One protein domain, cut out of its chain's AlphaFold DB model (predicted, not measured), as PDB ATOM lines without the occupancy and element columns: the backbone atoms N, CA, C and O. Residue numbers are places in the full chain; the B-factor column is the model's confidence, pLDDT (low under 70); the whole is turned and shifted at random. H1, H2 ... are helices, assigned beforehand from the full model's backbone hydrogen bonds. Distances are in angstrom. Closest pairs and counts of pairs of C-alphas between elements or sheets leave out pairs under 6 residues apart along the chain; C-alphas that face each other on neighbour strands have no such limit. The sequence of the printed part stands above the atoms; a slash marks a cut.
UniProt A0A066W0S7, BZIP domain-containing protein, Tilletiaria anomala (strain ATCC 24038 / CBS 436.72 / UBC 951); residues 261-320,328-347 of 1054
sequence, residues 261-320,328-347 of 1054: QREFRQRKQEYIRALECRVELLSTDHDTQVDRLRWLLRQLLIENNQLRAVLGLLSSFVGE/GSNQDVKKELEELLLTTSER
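What this domain is: This is residues 261 to 320 and 328 to 347 of the 1054 residues of the protein "BZIP domain-containing protein" of Tilletiaria anomala (strain ATCC 24038 / CBS 436.72 / UBC 951) (UniProt A0A066W0S7). Two long helices, H1 and H2, meet near their ends at a tight corner and make an open L, with the short helix H3 folded back alongside the part of H2 far from that corner. H1 is one bare arm of the L, and the near part of H2 is bare too. The printed part has 80 residues, with three named helices in the order H1, H2, H3 and no named strand; the class is all helix. The whole is extended, with a radius of gyration of the C-alphas of 22.7 A, and flat, spanning 67 by 36 by 12 A.

Where its parts are: H1, residues 261 to 283, begins at C-alpha 261 (161.993, 156.010, 105.728) and is 32.3 A long from first to last C-alpha. H2, residues 286 to 318, is the longest helix at 47.6 A and begins at C-alpha 286 (184.886, 150.179, 74.190). H3, residues 331 to 343, measures 17.9 A and ends at C-alpha 343 (191.631, 180.716, 62.594).

How they stand to each other: H1 and H2 are joined by a tight link of 2 residues and are about perpendicular, at 80 degrees. They are close but not clearly touching; their closest C-alphas, of Leu 281 and Gln 289, are 7.7 A apart. H2 touches H3 with residues 308 to 315 alone, the closest C-alphas being those of Arg 308 and Leu 341, 6.5 A apart. These two run opposite ways at a shallow tilt of 11 degrees. H1 and H3 are apart. In H1, H2 and H3 every O i to N i+4 pair is within hydrogen-bond range.

The domain as a whole: The two C-alphas farthest apart, of Gln 261 and Ser 329, are 68.2 A apart. Residues 261 to 280, 282 to 288 and 290 to 300 stand free. The link from H2 to H3 runs across the cut, where residues 321 to 327 are not printed and C-alphas 320 and 328 are 6.2 A apart. The mean pLDDT of the printed part is 83.3; residue 328 and residues 344 to 347 are under 70.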
ATOM      1  N   GLN A 261     161.832 157.364 106.272       97.25
ATOM      2  CA  GLN A 261     161.993 156.010 105.728       97.25
ATOM      3  C   GLN A 261     161.571 155.897 104.248       97.25
ATOM      4  O   GLN A 261     162.148 155.084 103.524       97.25
ATOM      5  N   ARG A 262     160.599 156.691 103.772       96.31
ATOM      6  CA  ARG A 262     160.277 156.798 102.335       96.31
ATOM      7  C   ARG A 262     161.422 157.459 101.576       96.31
ATOM      8  O   ARG A 262     161.892 156.888 100.599       96.31
ATOM      9  N   GLU A 263     161.915 158.585 102.075       91.44
ATOM     10  CA  GLU A 263     163.047 159.315 101.503       91.44
ATOM     11  C   GLU A 263     164.317 158.448 101.454       91.44
ATOM     12  O   GLU A 263     164.980 158.375 100.424       91.44
ATOM     13  N   PHE A 264     164.624 157.699 102.518       97.31
ATOM     14  CA  PHE A 264     165.744 156.753 102.519       97.31
ATOM     15  C   PHE A 264     165.584 155.648 101.460       97.31
ATOM     16  O   PHE A 264     166.556 155.282 100.797       97.31
ATOM     17  N   ARG A 265     164.364 155.125 101.259       96.38
ATOM     18  CA  ARG A 265     164.077 154.148 100.191       96.38
ATOM     19  C   ARG A 265     164.229 154.772  98.803       96.38
ATOM     20  O   ARG A 265     164.818 154.128  97.940       96.38
ATOM     21  N   GLN A 266     163.757 156.003  98.613       93.56
ATOM     22  CA  GLN A 266     163.895 156.758  97.368       93.56
ATOM     23  C   GLN A 266     165.372 157.007  97.035       93.56
ATOM     24  O   GLN A 266     165.844 156.513  96.015       93.56
ATOM     25  N   ARG A 267     166.138 157.629  97.943       91.75
ATOM     26  CA  ARG A 267     167.583 157.870  97.771       91.75
ATOM     27  C   ARG A 267     168.364 156.574  97.514       91.75
ATOM     28  O   ARG A 267     169.306 156.563  96.726       91.75
ATOM     29  N   LYS A 268     167.966 155.452  98.136       97.50
ATOM     30  CA  LYS A 268     168.551 154.128  97.855       97.50
ATOM     31  C   LYS A 268     168.207 153.626  96.446       97.50
ATOM     32  O   LYS A 268     169.085 153.076  95.791       97.50
ATOM     33  N   GLN A 269     166.973 153.803  95.973       93.38
ATOM     34  CA  GLN A 269     166.573 153.441  94.605       93.38
ATOM     35  C   GLN A 269     167.262 154.319  93.551       93.38
ATOM     36  O   GLN A 269     167.718 153.800  92.539       93.38
ATOM     37  N   GLU A 270     167.396 155.621  93.801       84.19
ATOM     38  CA  GLU A 270     168.129 156.560  92.942       84.19
ATOM     39  C   GLU A 270     169.615 156.189  92.851       84.19
ATOM     40  O   GLU A 270     170.163 156.105  91.753       84.19
ATOM     41  N   TYR A 271     170.254 155.873  93.984       93.06
ATOM     42  CA  TYR A 271     171.636 155.393  94.013       93.06
ATOM     43  C   TYR A 271     171.815 154.050  93.287       93.06
ATOM     44  O   TYR A 271     172.802 153.874  92.575       93.06
ATOM     45  N   ILE A 272     170.859 153.123  93.416       93.88
ATOM     46  CA  ILE A 272     170.871 151.853  92.674       93.88
ATOM     47  C   ILE A 272     170.772 152.111  91.164       93.88
ATOM     48  O   ILE A 272     171.660 151.667  90.447       93.88
ATOM     49  N   ARG A 273     169.816 152.924  90.688       89.69
ATOM     50  CA  ARG A 273     169.712 153.284  89.257       89.69
ATOM     51  C   ARG A 273     170.967 153.982  88.730       89.69
ATOM     52  O   ARG A 273     171.392 153.724  87.609       89.69
ATOM     53  N   ALA A 274     171.581 154.855  89.530       86.12
ATOM     54  CA  ALA A 274     172.828 155.523  89.166       86.12
ATOM     55  C   ALA A 274     174.017 154.544  89.087       86.12
ATOM     56  O   ALA A 274     174.896 154.719  88.242       86.12
ATOM     57  N   LEU A 275     174.045 153.502  89.927       93.25
ATOM     58  CA  LEU A 275     175.007 152.404  89.807       93.25
ATOM     59  C   LEU A 275     174.707 151.505  88.604       93.25
ATOM     60  O   LEU A 275     175.642 151.170  87.890       93.25
ATOM     61  N   GLU A 276     173.449 151.150  88.349       90.94
ATOM     62  CA  GLU A 276     173.025 150.328  87.206       90.94
ATOM     63  C   GLU A 276     173.394 151.007  85.880       90.94
ATOM     64  O   GLU A 276     174.144 150.437  85.094       90.94
ATOM     65  N   CYS A 277     173.006 152.272  85.695       84.69
ATOM     66  CA  CYS A 277     173.364 153.090  84.531       84.69
ATOM     67  C   CYS A 277     174.894 153.268  84.387       84.69
ATOM     68  O   CYS A 277     175.436 153.274  83.281       84.69
ATOM     69  N   ARG A 278     175.642 153.348  85.502       85.56
ATOM     70  CA  ARG A 278     177.116 153.386  85.481       85.56
ATOM     71  C   ARG A 278     177.746 152.032  85.141       85.56
ATOM     72  O   ARG A 278     178.776 152.014  84.471       85.56
ATOM     73  N   VAL A 279     177.174 150.923  85.603       91.25
ATOM     74  CA  VAL A 279     177.614 149.565  85.255       91.25
ATOM     75  C   VAL A 279     177.333 149.302  83.783       91.25
ATOM     76  O   VAL A 279     178.234 148.832  83.103       91.25
ATOM     77  N   GLU A 280     176.164 149.692  83.270       85.12
ATOM     78  CA  GLU A 280     175.848 149.646  81.840       85.12
ATOM     79  C   GLU A 280     176.820 150.509  81.025       85.12
ATOM     80  O   GLU A 280     177.398 150.035  80.053       85.12
ATOM     81  N   LEU A 281     177.105 151.746  81.446       73.50
ATOM     82  CA  LEU A 281     178.101 152.584  80.772       73.50
ATOM     83  C   LEU A 281     179.498 151.934  80.746       73.50
ATOM     84  O   LEU A 281     180.188 152.031  79.734       73.50
ATOM     85  N   LEU A 282     179.909 151.260  81.825       79.88
ATOM     86  CA  LEU A 282     181.203 150.573  81.918       79.88
ATOM     87  C   LEU A 282     181.236 149.208  81.210       79.88
ATOM     88  O   LEU A 282     182.321 148.775  80.828       79.88
ATOM     89  N   SER A 283     180.090 148.544  81.030       82.38
ATOM     90  CA  SER A 283     179.961 147.277  80.298       82.38
ATOM     91  C   SER A 283     179.641 147.462  78.814       82.38
ATOM     92  O   SER A 283     179.860 146.534  78.035       82.38
ATOM     93  N   THR A 284     179.178 148.647  78.392       80.94
ATOM     94  CA  THR A 284     179.080 148.987  76.966       80.94
ATOM     95  C   THR A 284     180.459 148.906  76.322       80.94
ATOM     96  O   THR A 284     181.436 149.428  76.862       80.94
ATOM     97  N   ASP A 285     180.545 148.222  75.180       88.06
ATOM     98  CA  ASP A 285     181.819 147.896  74.537       88.06
ATOM     99  C   ASP A 285     182.638 149.156  74.207       88.06
ATOM    100  O   ASP A 285     182.079 150.225  73.929       88.06
ATOM    101  N   HIS A 286     183.966 149.044  74.242       83.12
ATOM    102  CA  HIS A 286     184.886 150.179  74.190       83.12
ATOM    103  C   HIS A 286     184.672 151.045  72.942       83.12
ATOM    104  O   HIS A 286     184.633 152.271  73.052       83.12
ATOM    105  N   ASP A 287     184.436 150.429  71.780       83.00
ATOM    106  CA  ASP A 287     184.143 151.160  70.545       83.00
ATOM    107  C   ASP A 287     182.829 151.962  70.638       83.00
ATOM    108  O   ASP A 287     182.751 153.077  70.121       83.00
ATOM    109  N   THR A 288     181.826 151.482  71.382       78.44
ATOM    110  CA  THR A 288     180.580 152.235  71.622       78.44
ATOM    111  C   THR A 288     180.782 153.405  72.588       78.44
ATOM    112  O   THR A 288     180.194 154.470  72.387       78.44
ATOM    113  N   GLN A 289     181.663 153.272  73.589       79.19
ATOM    114  CA  GLN A 289     182.073 154.393  74.445       79.19
ATOM    115  C   GLN A 289     182.843 155.444  73.628       79.19
ATOM    116  O   GLN A 289     182.575 156.644  73.735       79.19
ATOM    117  N   VAL A 290     183.753 154.999  72.757       84.44
ATOM    118  CA  VAL A 290     184.508 155.854  71.832       84.44
ATOM    119  C   VAL A 290     183.575 156.568  70.847       84.44
ATOM    120  O   VAL A 290     183.762 157.762  70.609       84.44
ATOM    121  N   ASP A 291     182.536 155.915  70.323       81.06
ATOM    122  CA  ASP A 291     181.549 156.561  69.446       81.06
ATOM    123  C   ASP A 291     180.604 157.524  70.187       81.06
ATOM    124  O   ASP A 291     180.301 158.595  69.651       81.06
ATOM    125  N   ARG A 292     180.233 157.247  71.446       76.25
ATOM    126  CA  ARG A 292     179.552 158.224  72.324       76.25
ATOM    127  C   ARG A 292     180.423 159.475  72.533       76.25
ATOM    128  O   ARG A 292     179.933 160.595  72.381       76.25
ATOM    129  N   LEU A 293     181.725 159.310  72.788       80.00
ATOM    130  CA  LEU A 293     182.682 160.422  72.916       80.00
ATOM    131  C   LEU A 293     182.890 161.182  71.593       80.00
ATOM    132  O   LEU A 293     182.904 162.413  71.589       80.00
ATOM    133  N   ARG A 294     182.984 160.480  70.455       82.06
ATOM    134  CA  ARG A 294     183.038 161.085  69.109       82.06
ATOM    135  C   ARG A 294     181.779 161.897  68.802       82.06
ATOM    136  O   ARG A 294     181.880 162.947  68.171       82.06
ATOM    137  N   TRP A 295     180.604 161.432  69.228       84.25
ATOM    138  CA  TRP A 295     179.346 162.164  69.080       84.25
ATOM    139  C   TRP A 295     179.333 163.435  69.939       84.25
ATOM    140  O   TRP A 295     179.080 164.513  69.404       84.25
ATOM    141  N   LEU A 296     179.702 163.343  71.223       80.81
ATOM    142  CA  LEU A 296     179.809 164.503  72.121       80.81
ATOM    143  C   LEU A 296     180.797 165.554  71.592       80.81
ATOM    144  O   LEU A 296     180.466 166.737  71.547       80.81
ATOM    145  N   LEU A 297     181.970 165.133  71.106       81.38
ATOM    146  CA  LEU A 297     182.964 166.039  70.523       81.38
ATOM    147  C   LEU A 297     182.423 166.781  69.287       81.38
ATOM    148  O   LEU A 297     182.700 167.966  69.117       81.38
ATOM    149  N   ARG A 298     181.614 166.120  68.445       83.19
ATOM    150  CA  ARG A 298     180.940 166.776  67.309       83.19
ATOM    151  C   ARG A 298     179.916 167.813  67.772       83.19
ATOM    152  O   ARG A 298     179.870 168.883  67.178       83.19
ATOM    153  N   GLN A 299     179.136 167.535  68.822       82.69
ATOM    154  CA  GLN A 299     178.183 168.516  69.361       82.69
ATOM    155  C   GLN A 299     178.902 169.738  69.946       82.69
ATOM    156  O   GLN A 299     178.551 170.863  69.609       82.69
ATOM    157  N   LEU A 300     179.968 169.532  70.728       84.50
ATOM    158  CA  LEU A 300     180.774 170.626  71.288       84.50
ATOM    159  C   LEU A 300     181.446 171.484  70.201       84.50
ATOM    160  O   LEU A 300     181.551 172.697  70.357       84.50
ATOM    161  N   LEU A 301     181.866 170.887  69.078       81.44
ATOM    162  CA  LEU A 301     182.367 171.637  67.919       81.44
ATOM    163  C   LEU A 301     181.261 172.456  67.233       81.44
ATOM    164  O   LEU A 301     181.489 173.615  66.891       81.44
ATOM    165  N   ILE A 302     180.057 171.891  67.080       82.00
ATOM    166  CA  ILE A 302     178.890 172.608  66.542       82.00
ATOM    167  C   ILE A 302     178.514 173.788  67.451       82.00
ATOM    168  O   ILE A 302     178.323 174.896  66.955       82.00
ATOM    169  N   GLU A 303     178.471 173.596  68.773       83.06
ATOM    170  CA  GLU A 303     178.218 174.673  69.737       83.06
ATOM    171  C   GLU A 303     179.309 175.753  69.684       83.06
ATOM    172  O   GLU A 303     178.996 176.939  69.583       83.06
ATOM    173  N   ASN A 304     180.592 175.371  69.659       85.50
ATOM    174  CA  ASN A 304     181.704 176.321  69.570       85.50
ATOM    175  C   ASN A 304     181.633 177.180  68.292       85.50
ATOM    176  O   ASN A 304     181.903 178.382  68.334       85.50
ATOM    177  N   ASN A 305     181.200 176.590  67.175       81.00
ATOM    178  CA  ASN A 305     180.953 177.304  65.925       81.00
ATOM    179  C   ASN A 305     179.714 178.220  65.988       81.00
ATOM    180  O   ASN A 305     179.758 179.327  65.451       81.00
ATOM    181  N   GLN A 306     178.637 177.823  66.678       83.69
ATOM    182  CA  GLN A 306     177.489 178.710  66.929       83.69
ATOM    183  C   GLN A 306     177.891 179.915  67.799       83.69
ATOM    184  O   GLN A 306     177.562 181.052  67.464       83.69
ATOM    185  N   LEU A 307     178.676 179.700  68.861       87.88
ATOM    186  CA  LEU A 307     179.200 180.773  69.716       87.88
ATOM    187  C   LEU A 307     180.114 181.735  68.935       87.88
ATOM    188  O   LEU A 307     180.014 182.950  69.108       87.88
ATOM    189  N   ARG A 308     180.947 181.223  68.017       83.75
ATOM    190  CA  ARG A 308     181.711 182.054  67.068       83.75
ATOM    191  C   ARG A 308     180.822 182.896  66.162       83.75
ATOM    192  O   ARG A 308     181.133 184.065  65.956       83.75
ATOM    193  N   ALA A 309     179.743 182.329  65.623       83.50
ATOM    194  CA  ALA A 309     178.817 183.068  64.771       83.50
ATOM    195  C   ALA A 309     178.159 184.227  65.542       83.50
ATOM    196  O   ALA A 309     178.134 185.348  65.042       83.50
ATOM    197  N   VAL A 310     177.730 183.992  66.788       87.88
ATOM    198  CA  VAL A 310     177.198 185.044  67.677       87.88
ATOM    199  C   VAL A 310     178.250 186.125  67.966       87.88
ATOM    200  O   VAL A 310     177.947 187.309  67.846       87.88
ATOM    201  N   LEU A 311     179.500 185.751  68.264       86.62
ATOM    202  CA  LEU A 311     180.595 186.714  68.451       86.62
ATOM    203  C   LEU A 311     180.923 187.503  67.172       86.62
ATOM    204  O   LEU A 311     181.249 188.684  67.255       86.62
ATOM    205  N   GLY A 312     180.803 186.886  65.994       84.88
ATOM    206  CA  GLY A 312     180.949 187.555  64.700       84.88
ATOM    207  C   GLY A 312     179.838 188.575  64.435       84.88
ATOM    208  O   GLY A 312     180.127 189.697  64.021       84.88
ATOM    209  N   LEU A 313     178.582 188.230  64.740       85.38
ATOM    210  CA  LEU A 313     177.443 189.153  64.653       85.38
ATOM    211  C   LEU A 313     177.603 190.327  65.628       85.38
ATOM    212  O   LEU A 313     177.483 191.477  65.210       85.38
ATOM    213  N   LEU A 314     177.970 190.059  66.886       85.62
ATOM    214  CA  LEU A 314     178.224 191.089  67.898       85.62
ATOM    215  C   LEU A 314     179.397 192.008  67.506       85.62
ATOM    216  O   LEU A 314     179.287 193.228  67.605       85.62
ATOM    217  N   SER A 315     180.494 191.440  66.995       83.56
ATOM    218  CA  SER A 315     181.637 192.191  66.453       83.56
ATOM    219  C   SER A 315     181.238 193.061  65.255       83.56
ATOM    220  O   SER A 315     181.673 194.209  65.137       83.56
ATOM    221  N   SER A 316     180.362 192.559  64.376       80.56
ATOM    222  CA  SER A 316     179.848 193.340  63.252       80.56
ATOM    223  C   SER A 316     178.954 194.490  63.714       80.56
ATOM    224  O   SER A 316     179.165 195.610  63.259       80.56
ATOM    225  N   PHE A 317     178.033 194.235  64.648       84.06
ATOM    226  CA  PHE A 317     177.116 195.221  65.229       84.06
ATOM    227  C   PHE A 317     177.868 196.349  65.953       84.06
ATOM    228  O   PHE A 317     177.691 197.521  65.632       84.06
ATOM    229  N   VAL A 318     178.804 196.006  66.848       82.75
ATOM    230  CA  VAL A 318     179.682 196.983  67.525       82.75
ATOM    231  C   VAL A 318     180.636 197.671  66.531       82.75
ATOM    232  O   VAL A 318     181.089 198.789  66.766       82.75
ATOM    233  N   GLY A 319     180.954 197.037  65.403       71.44
ATOM    234  CA  GLY A 319     181.755 197.629  64.332       71.44
ATOM    235  C   GLY A 319     180.982 198.535  63.363       71.44
ATOM    236  O   GLY A 319     181.617 199.143  62.494       71.44
ATOM    237  N   GLU A 320     179.652 198.621  63.454       76.19
ATOM    238  CA  GLU A 320     178.824 199.361  62.500       76.19
ATOM    239  C   GLU A 320     178.643 200.834  62.902       76.19
ATOM    240  O   GLU A 320     178.442 201.193  64.061       76.19
ATOM    241  N   GLY A 328     184.938 200.478  65.235       66.81
ATOM    242  CA  GLY A 328     184.632 201.051  63.914       66.81
ATOM    243  C   GLY A 328     185.695 202.020  63.366       66.81
ATOM    244  O   GLY A 328     185.706 202.316  62.169       66.81
ATOM    245  N   SER A 329     186.598 202.504  64.224       74.06
ATOM    246  CA  SER A 329     187.733 203.368  63.874       74.06
ATOM    247  C   SER A 329     188.991 202.592  63.462       74.06
ATOM    248  O   SER A 329     189.771 203.094  62.655       74.06
ATOM    249  N   ASN A 330     189.180 201.369  63.968       81.00
ATOM    250  CA  ASN A 330     190.383 200.561  63.767       81.00
ATOM    251  C   ASN A 330     190.060 199.317  62.930       81.00
ATOM    252  O   ASN A 330     189.894 198.216  63.456       81.00
ATOM    253  N   GLN A 331     190.007 199.487  61.603       80.69
ATOM    254  CA  GLN A 331     189.741 198.379  60.673       80.69
ATOM    255  C   GLN A 331     190.709 197.203  60.842       80.69
ATOM    256  O   GLN A 331     190.320 196.067  60.596       80.69
ATOM    257  N   ASP A 332     191.947 197.457  61.260       86.06
ATOM    258  CA  ASP A 332     192.943 196.400  61.435       86.06
ATOM    259  C   ASP A 332     192.688 195.575  62.704       86.06
ATOM    260  O   ASP A 332     192.817 194.359  62.647       86.06
ATOM    261  N   VAL A 333     192.169 196.180  63.782       83.94
ATOM    262  CA  VAL A 333     191.680 195.439  64.965       83.94
ATOM    263  C   VAL A 333     190.421 194.634  64.622       83.94
ATOM    264  O   VAL A 333     190.263 193.514  65.100       83.94
ATOM    265  N   LYS A 334     189.538 195.152  63.750       82.31
ATOM    266  CA  LYS A 334     188.399 194.366  63.241       82.31
ATOM    267  C   LYS A 334     188.870 193.147  62.433       82.31
ATOM    268  O   LYS A 334     188.375 192.054  62.685       82.31
ATOM    269  N   LYS A 335     189.849 193.307  61.533       85.38
ATOM    270  CA  LYS A 335     190.446 192.187  60.776       85.38
ATOM    271  C   LYS A 335     191.151 191.185  61.689       85.38
ATOM    272  O   LYS A 335     190.952 189.993  61.515       85.38
ATOM    273  N   GLU A 336     191.933 191.653  62.661       85.75
ATOM    274  CA  GLU A 336     192.629 190.796  63.631       85.75
ATOM    275  C   GLU A 336     191.631 189.987  64.473       85.75
ATOM    276  O   GLU A 336     191.821 188.792  64.679       85.75
ATOM    277  N   LEU A 337     190.513 190.596  64.887       84.44
ATOM    278  CA  LEU A 337     189.430 189.906  65.590       84.44
ATOM    279  C   LEU A 337     188.684 188.906  64.689       84.44
ATOM    280  O   LEU A 337     188.402 187.792  65.128       84.44
ATOM    281  N   GLU A 338     188.388 189.258  63.435       82.75
ATOM    282  CA  GLU A 338     187.802 188.337  62.447       82.75
ATOM    283  C   GLU A 338     188.743 187.150  62.162       82.75
ATOM    284  O   GLU A 338     188.310 185.998  62.180       82.75
ATOM    285  N   GLU A 339     190.041 187.400  61.982       85.44
ATOM    286  CA  GLU A 339     191.063 186.373  61.770       85.44
ATOM    287  C   GLU A 339     191.229 185.474  63.005       85.44
ATOM    288  O   GLU A 339     191.270 184.249  62.865       85.44
ATOM    289  N   LEU A 340     191.236 186.036  64.218       81.88
ATOM    290  CA  LEU A 340     191.327 185.283  65.474       81.88
ATOM    291  C   LEU A 340     190.068 184.437  65.730       81.88
ATOM    292  O   LEU A 340     190.182 183.287  66.174       81.88
ATOM    293  N   LEU A 341     188.877 184.944  65.393       81.56
ATOM    294  CA  LEU A 341     187.631 184.174  65.434       81.56
ATOM    295  C   LEU A 341     187.655 183.008  64.431       81.56
ATOM    296  O   LEU A 341     187.288 181.892  64.805       81.56
ATOM    297  N   LEU A 342     188.124 183.231  63.198       75.56
ATOM    298  CA  LEU A 342     188.117 182.239  62.111       75.56
ATOM    299  C   LEU A 342     189.250 181.196  62.180       75.56
ATOM    300  O   LEU A 342     189.083 180.073  61.704       75.56
ATOM    301  N   THR A 343     190.410 181.534  62.748       72.94
ATOM    302  CA  THR A 343     191.631 180.716  62.594       72.94
ATOM    303  C   THR A 343     191.832 179.680  63.706       72.94
ATOM    304  O   THR A 343     192.426 178.628  63.472       72.94
ATOM    305  N   THR A 344     191.344 179.948  64.921       63.19
ATOM    306  CA  THR A 344     192.079 179.504  66.125       63.19
ATOM    307  C   THR A 344     191.694 178.134  66.716       63.19
ATOM    308  O   THR A 344     192.519 177.549  67.419       63.19
ATOM    309  N   SER A 345     190.509 177.559  66.443       62.03
ATOM    310  CA  SER A 345     190.230 176.158  66.857       62.03
ATOM    311  C   SER A 345     189.493 175.260  65.863       62.03
ATOM    312  O   SER A 345     189.751 174.062  65.891       62.03
ATOM    313  N   GLU A 346     188.633 175.757  64.964       61.09
ATOM    314  CA  GLU A 346     187.915 174.845  64.053       61.09
ATOM    315  C   GLU A 346     188.878 174.133  63.093       61.09
ATOM    316  O   GLU A 346     188.897 172.902  63.044       61.09
ATOM    317  N   ARG A 347     189.729 174.886  62.379       63.31
ATOM    318  CA  ARG A 347     190.754 174.298  61.502       63.31
ATOM    319  C   ARG A 347     191.721 173.428  62.288       63.31
ATOM    320  O   ARG A 347     191.946 172.293  61.895       63.31
TER     321      ARG A 347